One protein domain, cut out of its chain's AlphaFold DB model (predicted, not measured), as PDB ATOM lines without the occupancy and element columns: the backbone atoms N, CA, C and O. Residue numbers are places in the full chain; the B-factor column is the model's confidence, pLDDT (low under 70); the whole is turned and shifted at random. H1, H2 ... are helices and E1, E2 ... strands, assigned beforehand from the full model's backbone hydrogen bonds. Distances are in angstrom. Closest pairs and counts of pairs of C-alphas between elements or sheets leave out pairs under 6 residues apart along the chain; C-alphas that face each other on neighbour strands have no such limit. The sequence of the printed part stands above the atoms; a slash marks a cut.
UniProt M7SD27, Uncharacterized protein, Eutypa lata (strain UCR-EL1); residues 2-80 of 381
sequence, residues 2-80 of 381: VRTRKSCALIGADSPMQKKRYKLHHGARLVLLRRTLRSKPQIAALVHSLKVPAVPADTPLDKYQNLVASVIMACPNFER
ATOM      1  N   VAL A   2     225.189 224.663 261.471       38.06
ATOM      2  CA  VAL A   2     224.101 225.563 261.898       38.06
ATOM      3  C   VAL A   2     222.872 225.293 261.022       38.06
ATOM      4  O   VAL A   2     222.839 225.699 259.862       38.06
ATOM      5  N   ARG A   3     221.872 224.556 261.533       51.31
ATOM      6  CA  ARG A   3     220.580 224.380 260.844       51.31
ATOM      7  C   ARG A   3     219.891 225.745 260.782       51.31
ATOM      8  O   ARG A   3     219.414 226.252 261.792       51.31
ATOM      9  N   THR A   4     219.867 226.359 259.605       65.69
ATOM     10  CA  THR A   4     219.227 227.658 259.371       65.69
ATOM     11  C   THR A   4     217.707 227.494 259.468       65.69
ATOM     12  O   THR A   4     217.067 227.012 258.533       65.69
ATOM     13  N   ARG A   5     217.111 227.864 260.609       75.94
ATOM     14  CA  ARG A   5     215.649 227.925 260.768       75.94
ATOM     15  C   ARG A   5     215.092 229.042 259.885       75.94
ATOM     16  O   ARG A   5     215.616 230.154 259.902       75.94
ATOM     17  N   LYS A   6     214.042 228.765 259.108       79.88
ATOM     18  CA  LYS A   6     213.397 229.753 258.233       79.88
ATOM     19  C   LYS A   6     211.983 230.072 258.709       79.88
ATOM     20  O   LYS A   6     211.187 229.172 258.984       79.88
ATOM     21  N   SER A   7     211.676 231.367 258.740       77.75
ATOM     22  CA  SER A   7     210.316 231.887 258.855       77.75
ATOM     23  C   SER A   7     209.771 232.169 257.459       77.75
ATOM     24  O   SER A   7     210.450 232.787 256.637       77.75
ATOM     25  N   CYS A   8     208.564 231.689 257.167       80.62
ATOM     26  CA  CYS A   8     207.876 231.971 255.916       80.62
ATOM     27  C   CYS A   8     206.756 232.980 256.173       80.62
ATOM     28  O   CYS A   8     205.815 232.700 256.917       80.62
ATOM     29  N   ALA A   9     206.838 234.147 255.540       80.31
ATOM     30  CA  ALA A   9     205.812 235.175 255.635       80.31
ATOM     31  C   ALA A   9     205.211 235.460 254.261       80.31
ATOM     32  O   ALA A   9     205.905 235.840 253.316       80.31
ATOM     33  N   LEU A  10     203.895 235.309 254.160       77.00
ATOM     34  CA  LEU A  10     203.125 235.745 253.007       77.00
ATOM     35  C   LEU A  10     202.417 237.052 253.369       77.00
ATOM     36  O   LEU A  10     201.356 237.057 253.981       77.00
ATOM     37  N   ILE A  11     203.046 238.171 253.010       76.88
ATOM     38  CA  ILE A  11     202.534 239.522 253.275       76.88
ATOM     39  C   ILE A  11     201.779 240.033 252.046       76.88
ATOM     40  O   ILE A  11     202.287 239.901 250.930       76.88
ATOM     41  N   GLY A  12     200.593 240.611 252.245       68.81
ATOM     42  CA  GLY A  12     199.778 241.229 251.192       68.81
ATOM     43  C   GLY A  12     198.858 240.263 250.432       68.81
ATOM     44  O   GLY A  12     198.953 239.043 250.572       68.81
ATOM     45  N   ALA A  13     197.961 240.824 249.619       72.06
ATOM     46  CA  ALA A  13     196.994 240.069 248.823       72.06
ATOM     47  C   ALA A  13     197.652 239.278 247.674       72.06
ATOM     48  O   ALA A  13     198.795 239.525 247.280       72.06
ATOM     49  N   ASP A  14     196.926 238.306 247.121       75.94
ATOM     50  CA  ASP A  14     197.345 237.606 245.903       75.94
ATOM     51  C   ASP A  14     197.311 238.547 244.687       75.94
ATOM     52  O   ASP A  14     196.326 239.253 244.468       75.94
ATOM     53  N   SER A  15     198.343 238.487 243.838       75.00
ATOM     54  CA  SER A  15     198.376 239.259 242.591       75.00
ATOM     55  C   SER A  15     197.286 238.783 241.611       75.00
ATOM     56  O   SER A  15     197.160 237.573 241.379       75.00
ATOM     57  N   PRO A  16     196.540 239.696 240.953       71.12
ATOM     58  CA  PRO A  16     195.513 239.331 239.973       71.12
ATOM     59  C   PRO A  16     196.093 238.544 238.785       71.12
ATOM     60  O   PRO A  16     195.457 237.621 238.274       71.12
ATOM     61  N   MET A  17     197.344 238.825 238.401       71.56
ATOM     62  CA  MET A  17     198.049 238.074 237.357       71.56
ATOM     63  C   MET A  17     198.306 236.619 237.768       71.56
ATOM     64  O   MET A  17     198.190 235.715 236.940       71.56
ATOM     65  N   GLN A  18     198.617 236.368 239.045       71.56
ATOM     66  CA  GLN A  18     198.821 235.013 239.564       71.56
ATOM     67  C   GLN A  18     197.504 234.230 239.610       71.56
ATOM     68  O   GLN A  18     197.477 233.071 239.196       71.56
ATOM     69  N   LYS A  19     196.405 234.869 240.032       71.38
ATOM     70  CA  LYS A  19     195.064 234.260 240.013       71.38
ATOM     71  C   LYS A  19     194.676 233.806 238.603       71.38
ATOM     72  O   LYS A  19     194.309 232.646 238.409       71.38
ATOM     73  N   LYS A  20     194.866 234.679 237.603       73.69
ATOM     74  CA  LYS A  20     194.583 234.383 236.188       73.69
ATOM     75  C   LYS A  20     195.483 233.272 235.635       73.69
ATOM     76  O   LYS A  20     194.985 232.338 235.013       73.69
ATOM     77  N   ARG A  21     196.794 233.334 235.897       74.62
ATOM     78  CA  ARG A  21     197.775 232.361 235.382       74.62
ATOM     79  C   ARG A  21     197.547 230.950 235.916       74.62
ATOM     80  O   ARG A  21     197.680 229.987 235.169       74.62
ATOM     81  N   TYR A  22     197.219 230.822 237.200       72.38
ATOM     82  CA  TYR A  22     197.049 229.518 237.843       72.38
ATOM     83  C   TYR A  22     195.596 229.042 237.897       72.38
ATOM     84  O   TYR A  22     195.351 227.963 238.433       72.38
ATOM     85  N   LYS A  23     194.651 229.809 237.328       77.06
ATOM     86  CA  LYS A  23     193.204 229.548 237.395       77.06
ATOM     87  C   LYS A  23     192.732 229.327 238.841       77.06
ATOM     88  O   LYS A  23     191.960 228.416 239.125       77.06
ATOM     89  N   LEU A  24     193.255 230.132 239.770       74.31
ATOM     90  CA  LEU A  24     192.940 230.055 241.198       74.31
ATOM     91  C   LEU A  24     192.085 231.253 241.605       74.31
ATOM     92  O   LEU A  24     192.462 232.397 241.357       74.31
ATOM     93  N   HIS A  25     190.965 230.982 242.272       65.88
ATOM     94  CA  HIS A  25     190.067 232.023 242.775       65.88
ATOM     95  C   HIS A  25     190.619 232.715 244.037       65.88
ATOM     96  O   HIS A  25     190.458 233.924 244.196       65.88
ATOM     97  N   HIS A  26     191.329 231.980 244.900       71.81
ATOM     98  CA  HIS A  26     191.901 232.489 246.151       71.81
ATOM     99  C   HIS A  26     193.149 231.703 246.578       71.81
ATOM    100  O   HIS A  26     193.370 230.575 246.133       71.81
ATOM    101  N   GLY A  27     193.955 232.300 247.460       77.81
ATOM    102  CA  GLY A  27     195.097 231.657 248.108       77.81
ATOM    103  C   GLY A  27     196.182 231.195 247.137       77.81
ATOM    104  O   GLY A  27     196.857 230.202 247.405       77.81
ATOM    105  N   ALA A  28     196.356 231.878 246.002       83.25
ATOM    106  CA  ALA A  28     197.276 231.464 244.948       83.25
ATOM    107  C   ALA A  28     198.700 231.284 245.488       83.25
ATOM    108  O   ALA A  28     199.352 230.274 245.211       83.25
ATOM    109  N   ARG A  29     199.157 232.206 246.342       87.19
ATOM    110  CA  ARG A  29     200.472 232.119 246.988       87.19
ATOM    111  C   ARG A  29     200.586 230.949 247.960       87.19
ATOM    112  O   ARG A  29     201.615 230.281 247.960       87.19
ATOM    113  N   LEU A  30     199.539 230.645 248.729       89.31
ATOM    114  CA  LEU A  30     199.511 229.477 249.620       89.31
ATOM    115  C   LEU A  30     199.521 228.162 248.828       89.31
ATOM    116  O   LEU A  30     200.238 227.231 249.189       89.31
ATOM    117  N   VAL A  31     198.793 228.090 247.710       90.31
ATOM    118  CA  VAL A  31     198.801 226.919 246.819       90.31
ATOM    119  C   VAL A  31     200.186 226.704 246.205       90.31
ATOM    120  O   VAL A  31     200.671 225.571 246.171       90.31
ATOM    121  N   LEU A  32     200.839 227.772 245.736       89.69
ATOM    122  CA  LEU A  32     202.195 227.708 245.184       89.69
ATOM    123  C   LEU A  32     203.231 227.346 246.248       89.69
ATOM    124  O   LEU A  32     204.092 226.501 245.993       89.69
ATOM    125  N   LEU A  33     203.119 227.926 247.443       91.75
ATOM    126  CA  LEU A  33     203.964 227.585 248.581       91.75
ATOM    127  C   LEU A  33     203.824 226.099 248.908       91.75
ATOM    128  O   LEU A  33     204.814 225.378 248.898       91.75
ATOM    129  N   ARG A  34     202.594 225.605 249.073       94.00
ATOM    130  CA  ARG A  34     202.323 224.184 249.313       94.00
ATOM    131  C   ARG A  34     202.932 223.282 248.245       94.00
ATOM    132  O   ARG A  34     203.551 222.277 248.581       94.00
ATOM    133  N   ARG A  35     202.752 223.617 246.960       93.12
ATOM    134  CA  ARG A  35     203.342 222.857 245.842       93.12
ATOM    135  C   ARG A  35     204.862 222.815 245.957       93.12
ATOM    136  O   ARG A  35     205.446 221.744 245.838       93.12
ATOM    137  N   THR A  36     205.478 223.954 246.257       92.94
ATOM    138  CA  THR A  36     206.928 224.069 246.426       92.94
ATOM    139  C   THR A  36     207.418 223.211 247.590       92.94
ATOM    140  O   THR A  36     208.324 222.405 247.399       92.94
ATOM    141  N   LEU A  37     206.783 223.319 248.761       94.44
ATOM    142  CA  LEU A  37     207.154 222.565 249.962       94.44
ATOM    143  C   LEU A  37     207.019 221.053 249.745       94.44
ATOM    144  O   LEU A  37     207.941 220.309 250.059       94.44
ATOM    145  N   ARG A  38     205.929 220.605 249.111       94.56
ATOM    146  CA  ARG A  38     205.744 219.187 248.761       94.56
ATOM    147  C   ARG A  38     206.765 218.689 247.738       94.56
ATOM    148  O   ARG A  38     207.222 217.561 247.848       94.56
ATOM    149  N   SER A  39     207.132 219.518 246.759       95.75
ATOM    150  CA  SER A  39     208.132 219.151 245.743       95.75
ATOM    151  C   SER A  39     209.569 219.150 246.269       95.75
ATOM    152  O   SER A  39     210.433 218.499 245.690       95.75
ATOM    153  N   LYS A  40     209.846 219.895 247.347       94.81
ATOM    154  CA  LYS A  40     211.190 220.080 247.908       94.81
ATOM    155  C   LYS A  40     211.175 219.838 249.425       94.81
ATOM    156  O   LYS A  40     211.234 220.810 250.187       94.81
ATOM    157  N   PRO A  41     211.167 218.567 249.879       93.44
ATOM    158  CA  PRO A  41     211.090 218.218 251.302       93.44
ATOM    159  C   PRO A  41     212.198 218.847 252.155       93.44
ATOM    160  O   PRO A  41     211.958 219.252 253.288       93.44
ATOM    161  N   GLN A  42     213.397 219.016 251.586       93.00
ATOM    162  CA  GLN A  42     214.513 219.690 252.257       93.00
ATOM    163  C   GLN A  42     214.184 221.143 252.620       93.00
ATOM    164  O   GLN A  42     214.534 221.594 253.701       93.00
ATOM    165  N   ILE A  43     213.484 221.875 251.743       92.06
ATOM    166  CA  ILE A  43     213.039 223.244 252.036       92.06
ATOM    167  C   ILE A  43     211.932 223.211 253.083       92.06
ATOM    168  O   ILE A  43     211.937 224.036 253.993       92.06
ATOM    169  N   ALA A  44     211.010 222.257 252.974       92.94
ATOM    170  CA  ALA A  44     209.910 222.134 253.915       92.94
ATOM    171  C   ALA A  44     210.380 221.874 255.352       92.94
ATOM    172  O   ALA A  44     209.856 222.480 256.282       92.94
ATOM    173  N   ALA A  45     211.435 221.075 255.532       93.62
ATOM    174  CA  ALA A  45     212.063 220.843 256.831       93.62
ATOM    175  C   ALA A  45     212.719 222.097 257.445       93.62
ATOM    176  O   ALA A  45     212.973 222.124 258.648       93.62
ATOM    177  N   LEU A  46     212.994 223.136 256.650       93.81
ATOM    178  CA  LEU A  46     213.531 224.406 257.147       93.81
ATOM    179  C   LEU A  46     212.434 225.374 257.605       93.81
ATOM    180  O   LEU A  46     212.757 226.356 258.274       93.81
ATOM    181  N   VAL A  47     211.165 225.144 257.254       93.94
ATOM    182  CA  VAL A  47     210.056 226.041 257.608       93.94
ATOM    183  C   VAL A  47     209.561 225.723 259.015       93.94
ATOM    184  O   VAL A  47     208.900 224.712 259.228       93.94
ATOM    185  N   HIS A  48     209.862 226.622 259.952       95.00
ATOM    186  CA  HIS A  48     209.475 226.487 261.362       95.00
ATOM    187  C   HIS A  48     208.297 227.398 261.720       95.00
ATOM    188  O   HIS A  48     207.512 227.078 262.604       95.00
ATOM    189  N   SER A  49     208.117 228.520 261.020       94.50
ATOM    190  CA  SER A  49     206.974 229.405 261.246       94.50
ATOM    191  C   SER A  49     206.318 229.854 259.950       94.50
ATOM    192  O   SER A  49     206.983 230.020 258.922       94.50
ATOM    193  N   LEU A  50     205.000 230.049 260.012       93.88
ATOM    194  CA  LEU A  50     204.188 230.518 258.895       93.88
ATOM    195  C   LEU A  50     203.342 231.716 259.326       93.88
ATOM    196  O   LEU A  50     202.528 231.605 260.235       93.88
ATOM    197  N   LYS A  51     203.492 232.841 258.627       93.12
ATOM    198  CA  LYS A  51     202.543 233.960 258.665       93.12
ATOM    199  C   LYS A  51     201.728 233.947 257.379       93.12
ATOM    200  O   LYS A  51     202.297 234.069 256.290       93.12
ATOM    201  N   VAL A  52     200.414 233.785 257.507       89.88
ATOM    202  CA  VAL A  52     199.490 233.748 256.365       89.88
ATOM    203  C   VAL A  52     198.854 235.123 256.122       89.88
ATOM    204  O   VAL A  52     198.785 235.930 257.051       89.88
ATOM    205  N   PRO A  53     198.394 235.417 254.893       86.50
ATOM    206  CA  PRO A  53     197.640 236.634 254.617       86.50
ATOM    207  C   PRO A  53     196.305 236.663 255.370       86.50
ATOM    208  O   PRO A  53     195.793 235.623 255.794       86.50
ATOM    209  N   ALA A  54     195.711 237.853 255.469       84.56
ATOM    210  CA  ALA A  54     194.326 237.993 255.904       84.56
ATOM    211  C   ALA A  54     193.385 237.213 254.970       84.56
ATOM    212  O   ALA A  54     193.655 237.078 253.770       84.56
ATOM    213  N   VAL A  55     192.284 236.706 255.527       85.81
ATOM    214  CA  VAL A  55     191.272 235.970 254.763       85.81
ATOM    215  C   VAL A  55     190.669 236.910 253.712       85.81
ATOM    216  O   VAL A  55     190.172 237.976 254.077       85.81
ATOM    217  N   PRO A  56     190.713 236.571 252.412       84.25
ATOM    218  CA  PRO A  56     190.067 237.386 251.387       84.25
ATOM    219  C   PRO A  56     188.542 237.366 251.556       84.25
ATOM    220  O   PRO A  56     187.983 236.296 251.782       84.25
ATOM    221  N   ALA A  57     187.878 238.510 251.357       80.88
ATOM    222  CA  ALA A  57     186.428 238.660 251.551       80.88
ATOM    223  C   ALA A  57     185.582 237.632 250.769       80.88
ATOM    224  O   ALA A  57     184.601 237.114 251.288       80.88
ATOM    225  N   ASP A  58     186.007 237.267 249.556       83.25
ATOM    226  CA  ASP A  58     185.266 236.342 248.682       83.25
ATOM    227  C   ASP A  58     185.522 234.851 248.986       83.25
ATOM    228  O   ASP A  58     185.120 233.970 248.220       83.25
ATOM    229  N   THR A  59     186.278 234.531 250.042       84.38
ATOM    230  CA  THR A  59     186.698 233.155 250.337       84.38
ATOM    231  C   THR A  59     185.990 232.613 251.572       84.38
ATOM    232  O   THR A  59     186.190 233.149 252.658       84.38
ATOM    233  N   PRO A  60     185.241 231.497 251.452       89.12
ATOM    234  CA  PRO A  60     184.704 230.800 252.614       89.12
ATOM    235  C   PRO A  60     185.823 230.410 253.584       89.12
ATOM    236  O   PRO A  60     186.825 229.820 253.161       89.12
ATOM    237  N   LEU A  61     185.631 230.706 254.871       89.56
ATOM    238  CA  LEU A  61     186.645 230.531 255.910       89.56
ATOM    239  C   LEU A  61     187.198 229.101 255.944       89.56
ATOM    240  O   LEU A  61     188.412 228.915 255.890       89.56
ATOM    241  N   ASP A  62     186.326 228.095 255.888       89.62
ATOM    242  CA  ASP A  62     186.713 226.679 255.915       89.62
ATOM    243  C   ASP A  62     187.649 226.303 254.764       89.62
ATOM    244  O   ASP A  62     188.599 225.534 254.924       89.62
ATOM    245  N   LYS A  63     187.416 226.852 253.562       90.06
ATOM    246  CA  LYS A  63     188.282 226.591 252.400       90.06
ATOM    247  C   LYS A  63     189.665 227.191 252.618       90.06
ATOM    248  O   LYS A  63     190.665 226.554 252.277       90.06
ATOM    249  N   TYR A  64     189.723 228.379 253.211       91.38
ATOM    250  CA  TYR A  64     190.980 229.029 253.550       91.38
ATOM    251  C   TYR A  64     191.728 228.276 254.658       91.38
ATOM    252  O   TYR A  64     192.898 227.937 254.477       91.38
ATOM    253  N   GLN A  65     191.046 227.908 255.744       92.94
ATOM    254  CA  GLN A  65     191.596 227.085 256.825       92.94
ATOM    255  C   GLN A  65     192.143 225.751 256.296       92.94
ATOM    256  O   GLN A  65     193.274 225.378 256.605       92.94
ATOM    257  N   ASN A  66     191.403 225.071 255.414       93.75
ATOM    258  CA  ASN A  66     191.843 223.834 254.765       93.75
ATOM    259  C   ASN A  66     193.112 224.027 253.922       93.75
ATOM    260  O   ASN A  66     193.985 223.151 253.878       93.75
ATOM    261  N   LEU A  67     193.232 225.168 253.240       92.94
ATOM    262  CA  LEU A  67     194.430 225.502 252.483       92.94
ATOM    263  C   LEU A  67     195.627 225.711 253.416       92.94
ATOM    264  O   LEU A  67     196.674 225.105 253.175       92.94
ATOM    265  N   VAL A  68     195.461 226.487 254.490       95.00
ATOM    266  CA  VAL A  68     196.492 226.717 255.516       95.00
ATOM    267  C   VAL A  68     196.926 225.399 256.162       95.00
ATOM    268  O   VAL A  68     198.117 225.088 256.161       95.00
ATOM    269  N   ALA A  69     195.974 224.566 256.593       96.12
ATOM    270  CA  ALA A  69     196.224 223.233 257.137       96.12
ATOM    271  C   ALA A  69     197.083 222.385 256.189       96.12
ATOM    272  O   ALA A  69     198.061 221.762 256.591       96.12
ATOM    273  N   SER A  70     196.778 222.415 254.887       95.75
ATOM    274  CA  SER A  70     197.534 221.650 253.894       95.75
ATOM    275  C   SER A  70     198.970 222.147 253.667       95.75
ATOM    276  O   SER A  70     199.792 221.376 253.164       95.75
ATOM    277  N   VAL A  71     199.269 223.408 254.013       95.38
ATOM    278  CA  VAL A  71     200.633 223.963 254.035       95.38
ATOM    279  C   VAL A  71     201.356 223.521 255.302       95.38
ATOM    280  O   VAL A  71     202.473 223.028 255.198       95.38
ATOM    281  N   ILE A  72     200.708 223.623 256.468       96.19
ATOM    282  CA  ILE A  72     201.258 223.172 257.760       96.19
ATOM    283  C   ILE A  72     201.650 221.694 257.687       96.19
ATOM    284  O   ILE A  72     202.771 221.337 258.030       96.19
ATOM    285  N   MET A  73     200.782 220.849 257.125       95.56
ATOM    286  CA  MET A  73     201.054 219.418 256.940       95.56
ATOM    287  C   MET A  73     202.233 219.125 256.003       95.56
ATOM    288  O   MET A  73     202.776 218.025 256.035       95.56
ATOM    289  N   ALA A  74     202.633 220.074 255.151       95.88
ATOM    290  CA  ALA A  74     203.826 219.922 254.324       95.88
ATOM    291  C   ALA A  74     205.120 220.219 255.106       95.88
ATOM    292  O   ALA A  74     206.188 219.844 254.633       95.88
ATOM    293  N   CYS A  75     205.036 220.865 256.273       95.62
ATOM    294  CA  CYS A  75     206.166 221.259 257.110       95.62
ATOM    295  C   CYS A  75     206.334 220.271 258.286       95.62
ATOM    296  O   CYS A  75     205.519 220.275 259.213       95.62
ATOM    297  N   PRO A  76     207.371 219.412 258.290       93.94
ATOM    298  CA  PRO A  76     207.569 218.440 259.369       93.94
ATOM    299  C   PRO A  76     208.043 219.084 260.683       93.94
ATOM    300  O   PRO A  76     207.607 218.668 261.746       93.94
ATOM    301  N   ASN A  77     208.865 220.138 260.619       94.81
ATOM    302  CA  ASN A  77     209.435 220.822 261.793       94.81
ATOM    303  C   ASN A  77     208.665 222.103 262.150       94.81
ATOM    304  O   ASN A  77     209.261 223.126 262.482       94.81
ATOM    305  N   PHE A  78     207.346 222.091 261.969       96.19
ATOM    306  CA  PHE A  78     206.523 223.277 262.172       96.19
ATOM    307  C   PHE A  78     206.408 223.620 263.663       96.19
ATOM    308  O   PHE A  78     205.978 222.782 264.447       96.19
ATOM    309  N   GLU A  79     206.753 224.857 264.026       96.06
ATOM    310  CA  GLU A  79     206.787 225.347 265.408       96.06
ATOM    311  C   GLU A  79     205.665 226.353 265.721       96.06
ATOM    312  O   GLU A  79     205.185 226.378 266.851       96.06
ATOM    313  N   ARG A  80     205.247 227.212 264.771       94.94
ATOM    314  CA  ARG A  80     204.295 228.309 265.061       94.94
ATOM    315  C   ARG A  80     203.525 228.827 263.844       94.94
ATOM    316  O   ARG A  80     204.112 229.124 262.797       94.94
TER     317      ARG A  80
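AT A GLANCE: This is residues 2 to 80 of the 381 residues of an uncharacterized protein of Eutypa lata (strain UCR-EL1) (UniProt M7SD27). Two helices, H2 and H4, lie side by side, with a ribbon of two parallel strands, E1 and E2, next to them; H1 is at one end of H2, short H3 at the other. The 79 printed residues hold four named helices and two strands, in order E1 H1 H2 H3 E2 H4, class mixed. The whole is compact, radius of gyration of the C-alphas 12.8 A, yet elongated, 41 by 23 by 19 A. E1, H1 H2 H3, E2 is a strand-helix-strand unit, parallel neighbour strands with helices between.

IN THESE COORDINATES: E1, residues 6 to 9, begins at C-alpha 6 (213.397, 229.753, 258.233). H1 is residues 16 to 22, H2 28 to 39 and 16.4 A long, H3 41 to 44, E2 47 to 51. H4, residues 61 to 72, 16.5 A long, ends at C-alpha 72 (201.258, 223.172, 257.760).

HOW THE PARTS SIT: H2, the hub, touches H4, residues 67 to 71 alone, closest C-alphas Arg 34 and Val 71, 5.0 A, at a shallow tilt of 29 degrees, the same way. H2 only just touches H1 and H3, each only at the corner with 3 pairs of C-alphas within 8 A; the closest are Lys 19 and Ala 28, 6.1 A, and Leu 37 and Ala 44, 4.8 A. Between E1 and E2, N 8 and O 49 are within hydrogen-bond range, 2.9 A. In H1, H2 and H4 every O i to N i+4 pair is within hydrogen-bond range; H3 is too short for one. E1 and H4 are apart.

THE WHOLE: The C-alphas farthest apart, Val 2 and Asp 58, are 42.4 A apart. The printed part has no cut and no long link. Residues 2 to 4, 12 and 25 are under pLDDT 70.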